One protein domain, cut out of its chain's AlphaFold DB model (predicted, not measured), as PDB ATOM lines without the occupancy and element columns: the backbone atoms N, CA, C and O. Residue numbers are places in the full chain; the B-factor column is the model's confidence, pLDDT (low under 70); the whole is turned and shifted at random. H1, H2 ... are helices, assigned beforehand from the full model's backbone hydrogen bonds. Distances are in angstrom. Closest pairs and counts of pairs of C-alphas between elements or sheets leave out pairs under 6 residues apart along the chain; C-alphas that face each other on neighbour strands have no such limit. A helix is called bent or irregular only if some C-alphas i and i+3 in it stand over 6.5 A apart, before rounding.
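This is residues 9 to 100 of the 311 residues of the protein "FF domain protein" of Oesophagostomum dentatum (UniProt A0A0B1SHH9). One long helix, H6, crosses H2 on a small body of shorter helices and then runs on past it, so that residues 90 to 100 stick out as a free arm. In the body, the short H4 packs on both H1 and H2, with H1 at the end far from the arm; H3 lies near H2, and H5 makes a corner with the beginning of H6. The printed part has 92 residues, with six named helices in the order H1 to H6 and no named strand, and its class is all helix. It is only just compact, close to loose, with a radius of gyration of the C-alphas of 14.5 A, and only just elongated, spanning 51 by 25 by 24 A.

H6, residues 71 to 100, is the longest helix, 42.8 A from C-alpha 71 at (28.065, 49.719, 197.839) to C-alpha 100 at (26.676, 82.528, 170.409). H2, residues 25 to 38, is 20.0 A long. H1, residues 9 to 22, is 20.3 A long and begins with C-alpha 9 at (4.406, 46.952, 195.882). H4 is residues 58 to 62, H5 is residues 65 to 69, and H3 is residues 47 to 54. H3 is only just irregular: C-alphas 49 and 52 are 7.0 A apart.

H6 touches H2 with residues 80 to 84 alone, and their closest C-alphas, those of Lys 33 and Tyr 84, are 6.5 A apart. The two run the same way at a steep tilt of 55 degrees. H6 and H5 touch only at the corner, closest at the C-alphas of Glu 67 and Cys 73, 5.5 A. H2 touches H4, closest at the C-alphas of Arg 28 and Leu 62, 5.9 A. H4 touches H1, closest at the C-alphas of Ala 16 and Leu 61, 5.8 A. H2 and H3 are close but not clearly touching, about perpendicular at 86 degrees, with the C-alphas of Leu 36 and Ile 54 closest at 7.2 A. H1 and H6 are apart. In H1, H2 and H5 every O i to N i+4 pair is within hydrogen-bond range; in H6 24 of 26 are, in H3 1 of 4 beside 4 of 5 O i to N i+3 pairs, and in H4 0 of 1 beside 2 of 2.

The two C-alphas farthest apart, those of Val 10 and Met 100, are 51.5 A apart. Without residues 90 to 100, which stand free, the body spans 34 by 22 by 22 A. The printed part has no cut and no long link. The mean pLDDT of the printed part is 78.6, and residues 65 to 81 are under 70.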
ATOM      1  N   ALA A   9       2.958  46.780 195.971       77.94
ATOM      2  CA  ALA A   9       4.406  46.952 195.882       77.94
ATOM      3  C   ALA A   9       5.118  45.648 195.485       77.94
ATOM      4  O   ALA A   9       6.080  45.667 194.713       77.94
ATOM      5  N   VAL A  10       4.622  44.506 195.968       81.94
ATOM      6  CA  VAL A  10       5.144  43.178 195.617       81.94
ATOM      7  C   VAL A  10       4.809  42.843 194.162       81.94
ATOM      8  O   VAL A  10       5.674  42.355 193.437       81.94
ATOM      9  N   GLN A  11       3.599  43.172 193.698       82.62
ATOM     10  CA  GLN A  11       3.221  43.016 192.289       82.62
ATOM     11  C   GLN A  11       4.078  43.886 191.355       82.62
ATOM     12  O   GLN A  11       4.531  43.404 190.316       82.62
ATOM     13  N   ALA A  12       4.344  45.142 191.731       82.31
ATOM     14  CA  ALA A  12       5.176  46.052 190.945       82.31
ATOM     15  C   ALA A  12       6.632  45.565 190.815       82.31
ATOM     16  O   ALA A  12       7.214  45.645 189.734       82.31
ATOM     17  N   GLU A  13       7.220  45.010 191.881       82.56
ATOM     18  CA  GLU A  13       8.579  44.451 191.837       82.56
ATOM     19  C   GLU A  13       8.638  43.151 191.009       82.56
ATOM     20  O   GLU A  13       9.580  42.972 190.237       82.56
ATOM     21  N   LEU A  14       7.617  42.286 191.094       83.75
ATOM     22  CA  LEU A  14       7.478  41.084 190.251       83.75
ATOM     23  C   LEU A  14       7.378  41.434 188.761       83.75
ATOM     24  O   LEU A  14       8.013  40.792 187.922       83.75
ATOM     25  N   GLN A  15       6.597  42.462 188.425       83.88
ATOM     26  CA  GLN A  15       6.481  42.944 187.052       83.88
ATOM     27  C   GLN A  15       7.806  43.546 186.566       83.88
ATOM     28  O   GLN A  15       8.302  43.165 185.509       83.88
ATOM     29  N   ALA A  16       8.443  44.390 187.381       84.38
ATOM     30  CA  ALA A  16       9.746  44.953 187.055       84.38
ATOM     31  C   ALA A  16      10.828  43.875 186.888       84.38
ATOM     32  O   ALA A  16      11.706  44.024 186.044       84.38
ATOM     33  N   GLN A  17      10.778  42.771 187.641       84.25
ATOM     34  CA  GLN A  17      11.697  41.645 187.463       84.25
ATOM     35  C   GLN A  17      11.539  40.985 186.087       84.25
ATOM     36  O   GLN A  17      12.540  40.755 185.412       84.25
ATOM     37  N   ARG A  18      10.299  40.766 185.631       84.94
ATOM     38  CA  ARG A  18      10.024  40.262 184.273       84.94
ATOM     39  C   ARG A  18      10.527  41.219 183.197       84.94
ATOM     40  O   ARG A  18      11.044  40.779 182.175       84.94
ATOM     41  N   ASP A  19      10.390  42.521 183.424       84.06
ATOM     42  CA  ASP A  19      10.836  43.536 182.468       84.06
ATOM     43  C   ASP A  19      12.371  43.670 182.453       84.06
ATOM     44  O   ASP A  19      12.964  43.881 181.395       84.06
ATOM     45  N   ARG A  20      13.042  43.440 183.593       85.19
ATOM     46  CA  ARG A  20      14.512  43.364 183.688       85.19
ATOM     47  C   ARG A  20      15.105  42.188 182.914       85.19
ATOM     48  O   ARG A  20      16.189  42.332 182.366       85.19
ATOM     49  N   GLU A  21      14.426  41.044 182.894       83.94
ATOM     50  CA  GLU A  21      14.872  39.849 182.159       83.94
ATOM     51  C   GLU A  21      14.746  40.019 180.640       83.94
ATOM     52  O   GLU A  21      15.510  39.424 179.884       83.94
ATOM     53  N   LYS A  22      13.805  40.856 180.191       86.50
ATOM     54  CA  LYS A  22      13.576  41.135 178.767       86.50
ATOM     55  C   LYS A  22      14.509  42.199 178.198       86.50
ATOM     56  O   LYS A  22      14.785  42.168 177.003       86.50
ATOM     57  N   LEU A  23      14.944  43.154 179.021       83.94
ATOM     58  CA  LEU A  23      15.676  44.334 178.564       83.94
ATOM     59  C   LEU A  23      17.159  44.284 178.969       83.94
ATOM     60  O   LEU A  23      17.472  44.107 180.154       83.94
ATOM     61  N   PRO A  24      18.097  44.514 178.030       86.75
ATOM     62  CA  PRO A  24      19.515  44.598 178.355       86.75
ATOM     63  C   PRO A  24      19.796  45.765 179.314       86.75
ATOM     64  O   PRO A  24      19.080  46.766 179.344       86.75
ATOM     65  N   LEU A  25      20.870  45.648 180.106       76.69
ATOM     66  CA  LEU A  25      21.239  46.652 181.117       76.69
ATOM     67  C   LEU A  25      21.339  48.066 180.526       76.69
ATOM     68  O   LEU A  25      20.894  49.020 181.155       76.69
ATOM     69  N   GLU A  26      21.878  48.204 179.319       79.56
ATOM     70  CA  GLU A  26      22.068  49.498 178.663       79.56
ATOM     71  C   GLU A  26      20.745  50.217 178.354       79.56
ATOM     72  O   GLU A  26      20.610  51.406 178.644       79.56
ATOM     73  N   GLU A  27      19.722  49.494 177.890       84.12
ATOM     74  CA  GLU A  27      18.387  50.064 177.674       84.12
ATOM     75  C   GLU A  27      17.698  50.428 178.989       84.12
ATOM     76  O   GLU A  27      17.059  51.477 179.085       84.12
ATOM     77  N   ARG A  28      17.873  49.615 180.040       82.88
ATOM     78  CA  ARG A  28      17.350  49.930 181.382       82.88
ATOM     79  C   ARG A  28      17.974  51.213 181.932       82.88
ATOM     80  O   ARG A  28      17.269  52.060 182.479       82.88
ATOM     81  N   LEU A  29      19.283  51.394 181.737       80.19
ATOM     82  CA  LEU A  29      19.998  52.619 182.103       80.19
ATOM     83  C   LEU A  29      19.545  53.823 181.269       80.19
ATOM     84  O   LEU A  29      19.405  54.916 181.818       80.19
ATOM     85  N   MET A  30      19.274  53.637 179.974       83.12
ATOM     86  CA  MET A  30      18.722  54.687 179.118       83.12
ATOM     87  C   MET A  30      17.335  55.125 179.601       83.12
ATOM     88  O   MET A  30      17.107  56.315 179.801       83.12
ATOM     89  N   GLN A  31      16.430  54.182 179.882       84.56
ATOM     90  CA  GLN A  31      15.096  54.494 180.406       84.56
ATOM     91  C   GLN A  31      15.157  55.204 181.762       84.56
ATOM     92  O   GLN A  31      14.388  56.134 182.007       84.56
ATOM     93  N   PHE A  32      16.105  54.820 182.619       83.62
ATOM     94  CA  PHE A  32      16.360  55.510 183.879       83.62
ATOM     95  C   PHE A  32      16.853  56.949 183.659       83.62
ATOM     96  O   PHE A  32      16.339  57.870 184.287       83.62
ATOM     97  N   LYS A  33      17.794  57.183 182.733       82.56
ATOM     98  CA  LYS A  33      18.246  58.539 182.366       82.56
ATOM     99  C   LYS A  33      17.114  59.399 181.796       82.56
ATOM    100  O   LYS A  33      16.974  60.555 182.190       82.56
ATOM    101  N   THR A  34      16.288  58.844 180.911       86.69
ATOM    102  CA  THR A  34      15.113  59.534 180.352       86.69
ATOM    103  C   THR A  34      14.117  59.902 181.449       86.69
ATOM    104  O   THR A  34      13.625  61.026 181.486       86.69
ATOM    105  N   MET A  35      13.889  59.005 182.410       88.19
ATOM    106  CA  MET A  35      13.060  59.285 183.581       88.19
ATOM    107  C   MET A  35      13.623  60.444 184.420       88.19
ATOM    108  O   MET A  35      12.857  61.320 184.818       88.19
ATOM    109  N   LEU A  36      14.941  60.490 184.673       86.25
ATOM    110  CA  LEU A  36      15.568  61.615 185.387       86.25
ATOM    111  C   LEU A  36      15.307  62.954 184.672       86.25
ATOM    112  O   LEU A  36      15.028  63.957 185.332       86.25
ATOM    113  N   ALA A  37      15.339  62.959 183.335       86.06
ATOM    114  CA  ALA A  37      15.005  64.130 182.526       86.06
ATOM    115  C   ALA A  37      13.531  64.541 182.652       86.06
ATOM    116  O   ALA A  37      13.238  65.696 182.955       86.06
ATOM    117  N   GLU A  38      12.602  63.604 182.454       89.81
ATOM    118  CA  GLU A  38      11.157  63.870 182.469       89.81
ATOM    119  C   GLU A  38      10.642  64.304 183.843       89.81
ATOM    120  O   GLU A  38       9.749  65.143 183.940       89.81
ATOM    121  N   LYS A  39      11.212  63.752 184.919       88.19
ATOM    122  CA  LYS A  39      10.847  64.114 186.296       88.19
ATOM    123  C   LYS A  39      11.490  65.420 186.767       88.19
ATOM    124  O   LYS A  39      11.292  65.802 187.920       88.19
ATOM    125  N   GLY A  40      12.235  66.113 185.900       84.06
ATOM    126  CA  GLY A  40      12.834  67.411 186.212       84.06
ATOM    127  C   GLY A  40      13.812  67.331 187.382       84.06
ATOM    128  O   GLY A  40      13.791  68.175 188.281       84.06
ATOM    129  N   VAL A  41      14.625  66.273 187.408       84.62
ATOM    130  CA  VAL A  41      15.613  66.062 188.463       84.62
ATOM    131  C   VAL A  41      16.694  67.138 188.370       84.62
ATOM    132  O   VAL A  41      17.333  67.309 187.329       84.62
ATOM    133  N   ALA A  42      16.878  67.889 189.458       82.44
ATOM    134  CA  ALA A  42      17.741  69.062 189.469       82.44
ATOM    135  C   ALA A  42      19.228  68.674 189.417       82.44
ATOM    136  O   ALA A  42      19.725  67.951 190.278       82.44
ATOM    137  N   THR A  43      19.964  69.228 188.449       79.94
ATOM    138  CA  THR A  43      21.401  68.970 188.228       79.94
ATOM    139  C   THR A  43      22.317  69.544 189.319       79.94
ATOM    140  O   THR A  43      23.478  69.160 189.403       79.94
ATOM    141  N   GLY A  44      21.804  70.442 190.171       77.81
ATOM    142  CA  GLY A  44      22.517  71.025 191.318       77.81
ATOM    143  C   GLY A  44      22.119  70.466 192.692       77.81
ATOM    144  O   GLY A  44      22.538  71.018 193.708       77.81
ATOM    145  N   SER A  45      21.278  69.426 192.745       80.81
ATOM    146  CA  SER A  45      20.747  68.828 193.984       80.81
ATOM    147  C   SER A  45      21.384  67.460 194.264       80.81
ATOM    148  O   SER A  45      21.984  66.854 193.376       80.81
ATOM    149  N   THR A  46      21.279  66.956 195.500       78.88
ATOM    150  CA  THR A  46      21.782  65.612 195.842       78.88
ATOM    151  C   THR A  46      20.777  64.539 195.434       78.88
ATOM    152  O   THR A  46      19.566  64.769 195.467       78.88
ATOM    153  N   PHE A  47      21.259  63.342 195.085       78.75
ATOM    154  CA  PHE A  47      20.394  62.243 194.645       78.75
ATOM    155  C   PHE A  47      19.317  61.896 195.686       78.75
ATOM    156  O   PHE A  47      18.169  61.665 195.316       78.75
ATOM    157  N   GLU A  48      19.634  61.936 196.987       80.88
ATOM    158  CA  GLU A  48      18.656  61.660 198.048       80.88
ATOM    159  C   GLU A  48      17.505  62.676 198.082       80.88
ATOM    160  O   GLU A  48      16.367  62.299 198.358       80.88
ATOM    161  N   LYS A  49      17.775  63.954 197.779       83.19
ATOM    162  CA  LYS A  49      16.751  65.014 197.749       83.19
ATOM    163  C   LYS A  49      15.822  64.885 196.548       83.19
ATOM    164  O   LYS A  49      14.653  65.251 196.627       83.19
ATOM    165  N   GLU A  50      16.337  64.348 195.449       83.94
ATOM    166  CA  GLU A  50      15.585  64.143 194.213       83.94
ATOM    167  C   GLU A  50      14.904  62.764 194.157       83.94
ATOM    168  O   GLU A  50      14.047  62.531 193.304       83.94
ATOM    169  N   LEU A  51      15.231  61.857 195.086       82.81
ATOM    170  CA  LEU A  51      14.750  60.474 195.111       82.81
ATOM    171  C   LEU A  51      13.219  60.372 195.158       82.81
ATOM    172  O   LEU A  51      12.630  59.534 194.476       82.81
ATOM    173  N   SER A  52      12.558  61.247 195.920       86.12
ATOM    174  CA  SER A  52      11.094  61.268 196.040       86.12
ATOM    175  C   SER A  52      10.381  61.581 194.718       86.12
ATOM    176  O   SER A  52       9.235  61.175 194.541       86.12
ATOM    177  N   LYS A  53      11.059  62.240 193.765       85.88
ATOM    178  CA  LYS A  53      10.513  62.553 192.431       85.88
ATOM    179  C   LYS A  53      10.487  61.342 191.497       85.88
ATOM    180  O   LYS A  53       9.729  61.338 190.527       85.88
ATOM    181  N   ILE A  54      11.316  60.335 191.773       85.62
ATOM    182  CA  ILE A  54      11.534  59.186 190.882       85.62
ATOM    183  C   ILE A  54      11.118  57.848 191.495       85.62
ATOM    184  O   ILE A  54      10.809  56.929 190.750       85.62
ATOM    185  N   VAL A  55      11.053  57.728 192.826       84.19
ATOM    186  CA  VAL A  55      10.777  56.457 193.528       84.19
ATOM    187  C   VAL A  55       9.425  55.826 193.168       84.19
ATOM    188  O   VAL A  55       9.282  54.608 193.246       84.19
ATOM    189  N   PHE A  56       8.451  56.642 192.754       85.50
ATOM    190  CA  PHE A  56       7.116  56.197 192.342       85.50
ATOM    191  C   PHE A  56       7.003  55.881 190.841       85.50
ATOM    192  O   PHE A  56       5.964  55.400 190.399       85.50
ATOM    193  N   ASP A  57       8.033  56.169 190.038       86.75
ATOM    194  CA  ASP A  57       8.025  55.864 188.607       86.75
ATOM    195  C   ASP A  57       8.374  54.380 188.384       86.75
ATOM    196  O   ASP A  57       9.381  53.907 188.921       86.75
ATOM    197  N   PRO A  58       7.605  53.625 187.576       86.00
ATOM    198  CA  PRO A  58       7.897  52.217 187.295       86.00
ATOM    199  C   PRO A  58       9.324  51.977 186.777       86.00
ATOM    200  O   PRO A  58       9.937  50.956 187.094       86.00
ATOM    201  N   ARG A  59       9.898  52.946 186.045       86.19
ATOM    202  CA  ARG A  59      11.262  52.863 185.500       86.19
ATOM    203  C   ARG A  59      12.341  52.892 186.581       86.19
ATOM    204  O   ARG A  59      13.434  52.378 186.356       86.19
ATOM    205  N   TYR A  60      12.042  53.397 187.780       84.00
ATOM    206  CA  TYR A  60      12.945  53.302 188.932       84.00
ATOM    207  C   TYR A  60      13.170  51.845 189.358       84.00
ATOM    208  O   TYR A  60      14.265  51.476 189.788       84.00
ATOM    209  N   LEU A  61      12.152  50.992 189.191       85.69
ATOM    210  CA  LEU A  61      12.254  49.561 189.449       85.69
ATOM    211  C   LEU A  61      12.954  48.812 188.310       85.69
ATOM    212  O   LEU A  61      13.286  47.651 188.496       85.69
ATOM    213  N   LEU A  62      13.254  49.413 187.156       82.38
ATOM    214  CA  LEU A  62      14.043  48.724 186.121       82.38
ATOM    215  C   LEU A  62      15.497  48.505 186.550       82.38
ATOM    216  O   LEU A  62      16.186  47.667 185.974       82.38
ATOM    217  N   LEU A  63      15.949  49.191 187.601       80.56
ATOM    218  CA  LEU A  63      17.174  48.859 188.317       80.56
ATOM    219  C   LEU A  63      16.830  47.930 189.491       80.56
ATOM    220  O   LEU A  63      15.952  48.214 190.310       80.56
ATOM    221  N   SER A  64      17.508  46.793 189.590       73.00
ATOM    222  CA  SER A  64      17.320  45.819 190.665       73.00
ATOM    223  C   SER A  64      17.634  46.406 192.039       73.00
ATOM    224  O   SER A  64      18.332  47.409 192.174       73.00
ATOM    225  N   ALA A  65      17.109  45.799 193.107       67.44
ATOM    226  CA  ALA A  65      17.389  46.259 194.468       67.44
ATOM    227  C   ALA A  65      18.896  46.236 194.800       67.44
ATOM    228  O   ALA A  65      19.363  47.090 195.552       67.44
ATOM    229  N   THR A  66      19.662  45.310 194.212       63.50
ATOM    230  CA  THR A  66      21.127  45.243 194.328       63.50
ATOM    231  C   THR A  66      21.819  46.291 193.453       63.50
ATOM    232  O   THR A  66      22.768  46.918 193.917       63.50
ATOM    233  N   GLU A  67      21.312  46.566 192.247       65.25
ATOM    234  CA  GLU A  67      21.759  47.687 191.403       65.25
ATOM    235  C   GLU A  67      21.479  49.054 192.066       65.25
ATOM    236  O   GLU A  67      22.267  49.984 191.906       65.25
ATOM    237  N   ARG A  68      20.420  49.152 192.888       62.62
ATOM    238  CA  ARG A  68      20.031  50.347 193.661       62.62
ATOM    239  C   ARG A  68      20.771  50.510 195.002       62.62
ATOM    240  O   ARG A  68      21.063  51.640 195.380       62.62
ATOM    241  N   ARG A  69      21.059  49.427 195.746       50.84
ATOM    242  CA  ARG A  69      21.607  49.476 197.130       50.84
ATOM    243  C   ARG A  69      23.065  49.038 197.303       50.84
ATOM    244  O   ARG A  69      23.666  49.378 198.319       50.84
ATOM    245  N   ALA A  70      23.654  48.253 196.399       38.72
ATOM    246  CA  ALA A  70      24.975  47.678 196.664       38.72
ATOM    247  C   ALA A  70      26.065  48.762 196.685       38.72
ATOM    248  O   ALA A  70      26.171  49.543 195.753       38.72
ATOM    249  N   SER A  71      26.945  48.765 197.687       37.16
ATOM    250  CA  SER A  71      28.065  49.719 197.839       37.16
ATOM    251  C   SER A  71      29.024  49.789 196.618       37.16
ATOM    252  O   SER A  71      29.578  50.847 196.322       37.16
ATOM    253  N   LYS A  72      29.130  48.725 195.800       36.59
ATOM    254  CA  LYS A  72      29.823  48.747 194.485       36.59
ATOM    255  C   LYS A  72      29.005  49.392 193.349       36.59
ATOM    256  O   LYS A  72      29.587  49.889 192.388       36.59
ATOM    257  N   CYS A  73      27.679  49.406 193.474       40.59
ATOM    258  CA  CYS A  73      26.695  49.935 192.525       40.59
ATOM    259  C   CYS A  73      26.085  51.283 192.959       40.59
ATOM    260  O   CYS A  73      25.507  51.966 192.119       40.59
ATOM    261  N   HIS A  74      26.339  51.750 194.193       42.41
ATOM    262  CA  HIS A  74      26.310  53.176 194.527       42.41
ATOM    263  C   HIS A  74      27.122  53.901 193.457       42.41
ATOM    264  O   HIS A  74      26.615  54.797 192.811       42.41
ATOM    265  N   LYS A  75      28.285  53.351 193.086       50.91
ATOM    266  CA  LYS A  75      29.064  53.793 191.929       50.91
ATOM    267  C   LYS A  75      28.330  53.749 190.582       50.91
ATOM    268  O   LYS A  75      28.704  54.546 189.752       50.91
ATOM    269  N   VAL A  76      27.362  52.876 190.295       54.50
ATOM    270  CA  VAL A  76      26.696  52.787 188.971       54.50
ATOM    271  C   VAL A  76      25.458  53.678 188.895       54.50
ATOM    272  O   VAL A  76      25.361  54.458 187.954       54.50
ATOM    273  N   SER A  77      24.558  53.638 189.884       56.06
ATOM    274  CA  SER A  77      23.399  54.547 189.926       56.06
ATOM    275  C   SER A  77      23.841  56.001 190.123       56.06
ATOM    276  O   SER A  77      23.353  56.885 189.423       56.06
ATOM    277  N   PHE A  78      24.835  56.246 190.990       62.94
ATOM    278  CA  PHE A  78      25.481  57.556 191.129       62.94
ATOM    279  C   PHE A  78      26.230  57.942 189.853       62.94
ATOM    280  O   PHE A  78      26.073  59.061 189.403       62.94
ATOM    281  N   LYS A  79      26.951  57.027 189.177       66.56
ATOM    282  CA  LYS A  79      27.545  57.332 187.856       66.56
ATOM    283  C   LYS A  79      26.500  57.666 186.799       66.56
ATOM    284  O   LYS A  79      26.803  58.472 185.935       66.56
ATOM    285  N   CYS A  80      25.321  57.048 186.815       68.62
ATOM    286  CA  CYS A  80      24.268  57.351 185.846       68.62
ATOM    287  C   CYS A  80      23.639  58.714 186.118       68.62
ATOM    288  O   CYS A  80      23.432  59.471 185.173       68.62
ATOM    289  N   PHE A  81      23.410  59.045 187.391       69.94
ATOM    290  CA  PHE A  81      22.993  60.377 187.816       69.94
ATOM    291  C   PHE A  81      24.068  61.432 187.514       69.94
ATOM    292  O   PHE A  81      23.774  62.406 186.838       69.94
ATOM    293  N   ASP A  82      25.327  61.208 187.890       76.31
ATOM    294  CA  ASP A  82      26.463  62.085 187.582       76.31
ATOM    295  C   ASP A  82      26.682  62.250 186.079       76.31
ATOM    296  O   ASP A  82      26.998  63.341 185.614       76.31
ATOM    297  N   ALA A  83      26.548  61.170 185.303       77.44
ATOM    298  CA  ALA A  83      26.637  61.227 183.850       77.44
ATOM    299  C   ALA A  83      25.479  62.039 183.275       77.44
ATOM    300  O   ALA A  83      25.725  62.864 182.410       77.44
ATOM    301  N   TYR A  84      24.257  61.862 183.784       78.56
ATOM    302  CA  TYR A  84      23.103  62.675 183.406       78.56
ATOM    303  C   TYR A  84      23.310  64.157 183.758       78.56
ATOM    304  O   TYR A  84      23.127  65.016 182.900       78.56
ATOM    305  N   VAL A  85      23.755  64.467 184.979       82.31
ATOM    306  CA  VAL A  85      24.057  65.835 185.429       82.31
ATOM    307  C   VAL A  85      25.152  66.466 184.568       82.31
ATOM    308  O   VAL A  85      24.994  67.598 184.108       82.31
ATOM    309  N   ARG A  86      26.242  65.734 184.305       83.62
ATOM    310  CA  ARG A  86      27.342  66.187 183.445       83.62
ATOM    311  C   ARG A  86      26.868  66.428 182.017       83.62
ATOM    312  O   ARG A  86      27.118  67.498 181.481       83.62
ATOM    313  N   GLU A  87      26.165  65.464 181.435       83.69
ATOM    314  CA  GLU A  87      25.654  65.526 180.067       83.69
ATOM    315  C   GLU A  87      24.662  66.682 179.901       83.69
ATOM    316  O   GLU A  87      24.765  67.431 178.938       83.69
ATOM    317  N   LYS A  88      23.765  66.910 180.868       82.50
ATOM    318  CA  LYS A  88      22.854  68.062 180.849       82.50
ATOM    319  C   LYS A  88      23.588  69.393 180.941       82.50
ATOM    320  O   LYS A  88      23.310  70.291 180.152       82.50
ATOM    321  N   LEU A  89      24.557  69.512 181.848       84.25
ATOM    322  CA  LEU A  89      25.353  70.732 181.979       84.25
ATOM    323  C   LEU A  89      26.204  70.998 180.724       84.25
ATOM    324  O   LEU A  89      26.377  72.147 180.309       84.25
ATOM    325  N   GLU A  90      26.743  69.946 180.108       86.62
ATOM    326  CA  GLU A  90      27.470  70.024 178.842       86.62
ATOM    327  C   GLU A  90      26.549  70.383 177.676       86.62
ATOM    328  O   GLU A  90      26.921  71.246 176.885       86.62
ATOM    329  N   GLN A  91      25.345  69.810 177.599       84.62
ATOM    330  CA  GLN A  91      24.328  70.154 176.601       84.62
ATOM    331  C   GLN A  91      23.932  71.630 176.701       84.62
ATOM    332  O   GLN A  91      23.985  72.331 175.694       84.62
ATOM    333  N   GLU A  92      23.636  72.146 177.898       85.44
ATOM    334  CA  GLU A  92      23.300  73.565 178.098       85.44
ATOM    335  C   GLU A  92      24.462  74.495 177.709       85.44
ATOM    336  O   GLU A  92      24.273  75.518 177.044       85.44
ATOM    337  N   ARG A  93      25.700  74.138 178.080       87.31
ATOM    338  CA  ARG A  93      26.900  74.896 177.687       87.31
ATOM    339  C   ARG A  93      27.143  74.843 176.183       87.31
ATOM    340  O   ARG A  93      27.487  75.869 175.592       87.31
ATOM    341  N   ALA A  94      26.982  73.674 175.570       90.44
ATOM    342  CA  ALA A  94      27.151  73.468 174.140       90.44
ATOM    343  C   ALA A  94      26.085  74.229 173.350       90.44
ATOM    344  O   ALA A  94      26.422  74.897 172.377       90.44
ATOM    345  N   GLU A  95      24.834  74.219 173.803       89.81
ATOM    346  CA  GLU A  95      23.743  74.971 173.192       89.81
ATOM    347  C   GLU A  95      23.960  76.481 173.317       89.81
ATOM    348  O   GLU A  95      23.854  77.202 172.322       89.81
ATOM    349  N   LYS A  96      24.378  76.970 174.493       89.81
ATOM    350  CA  LYS A  96      24.761  78.377 174.666       89.81
ATOM    351  C   LYS A  96      25.915  78.761 173.736       89.81
ATOM    352  O   LYS A  96      25.871  79.815 173.103       89.81
ATOM    353  N   LYS A  97      26.940  77.908 173.617       90.88
ATOM    354  CA  LYS A  97      28.078  78.118 172.708       90.88
ATOM    355  C   LYS A  97      27.640  78.114 171.242       90.88
ATOM    356  O   LYS A  97      28.077  78.985 170.493       90.88
ATOM    357  N   ARG A  98      26.761  77.189 170.848       93.00
ATOM    358  CA  ARG A  98      26.177  77.107 169.504       93.00
ATOM    359  C   ARG A  98      25.399  78.380 169.176       93.00
ATOM    360  O   ARG A  98      25.691  79.002 168.163       93.00
ATOM    361  N   ARG A  99      24.522  78.839 170.075       91.94
ATOM    362  CA  ARG A  99      23.751  80.082 169.906       91.94
ATOM    363  C   ARG A  99      24.651  81.304 169.728       91.94
ATOM    364  O   ARG A  99      24.409  82.120 168.846       91.94
ATOM    365  N   MET A 100      25.704  81.431 170.543       89.06
ATOM    366  CA  MET A 100      26.676  82.528 170.409       89.06
ATOM    367  C   MET A 100      27.442  82.458 169.081       89.06
ATOM    368  O   MET A 100      27.686  83.491 168.461       89.06
TER     369      MET A 100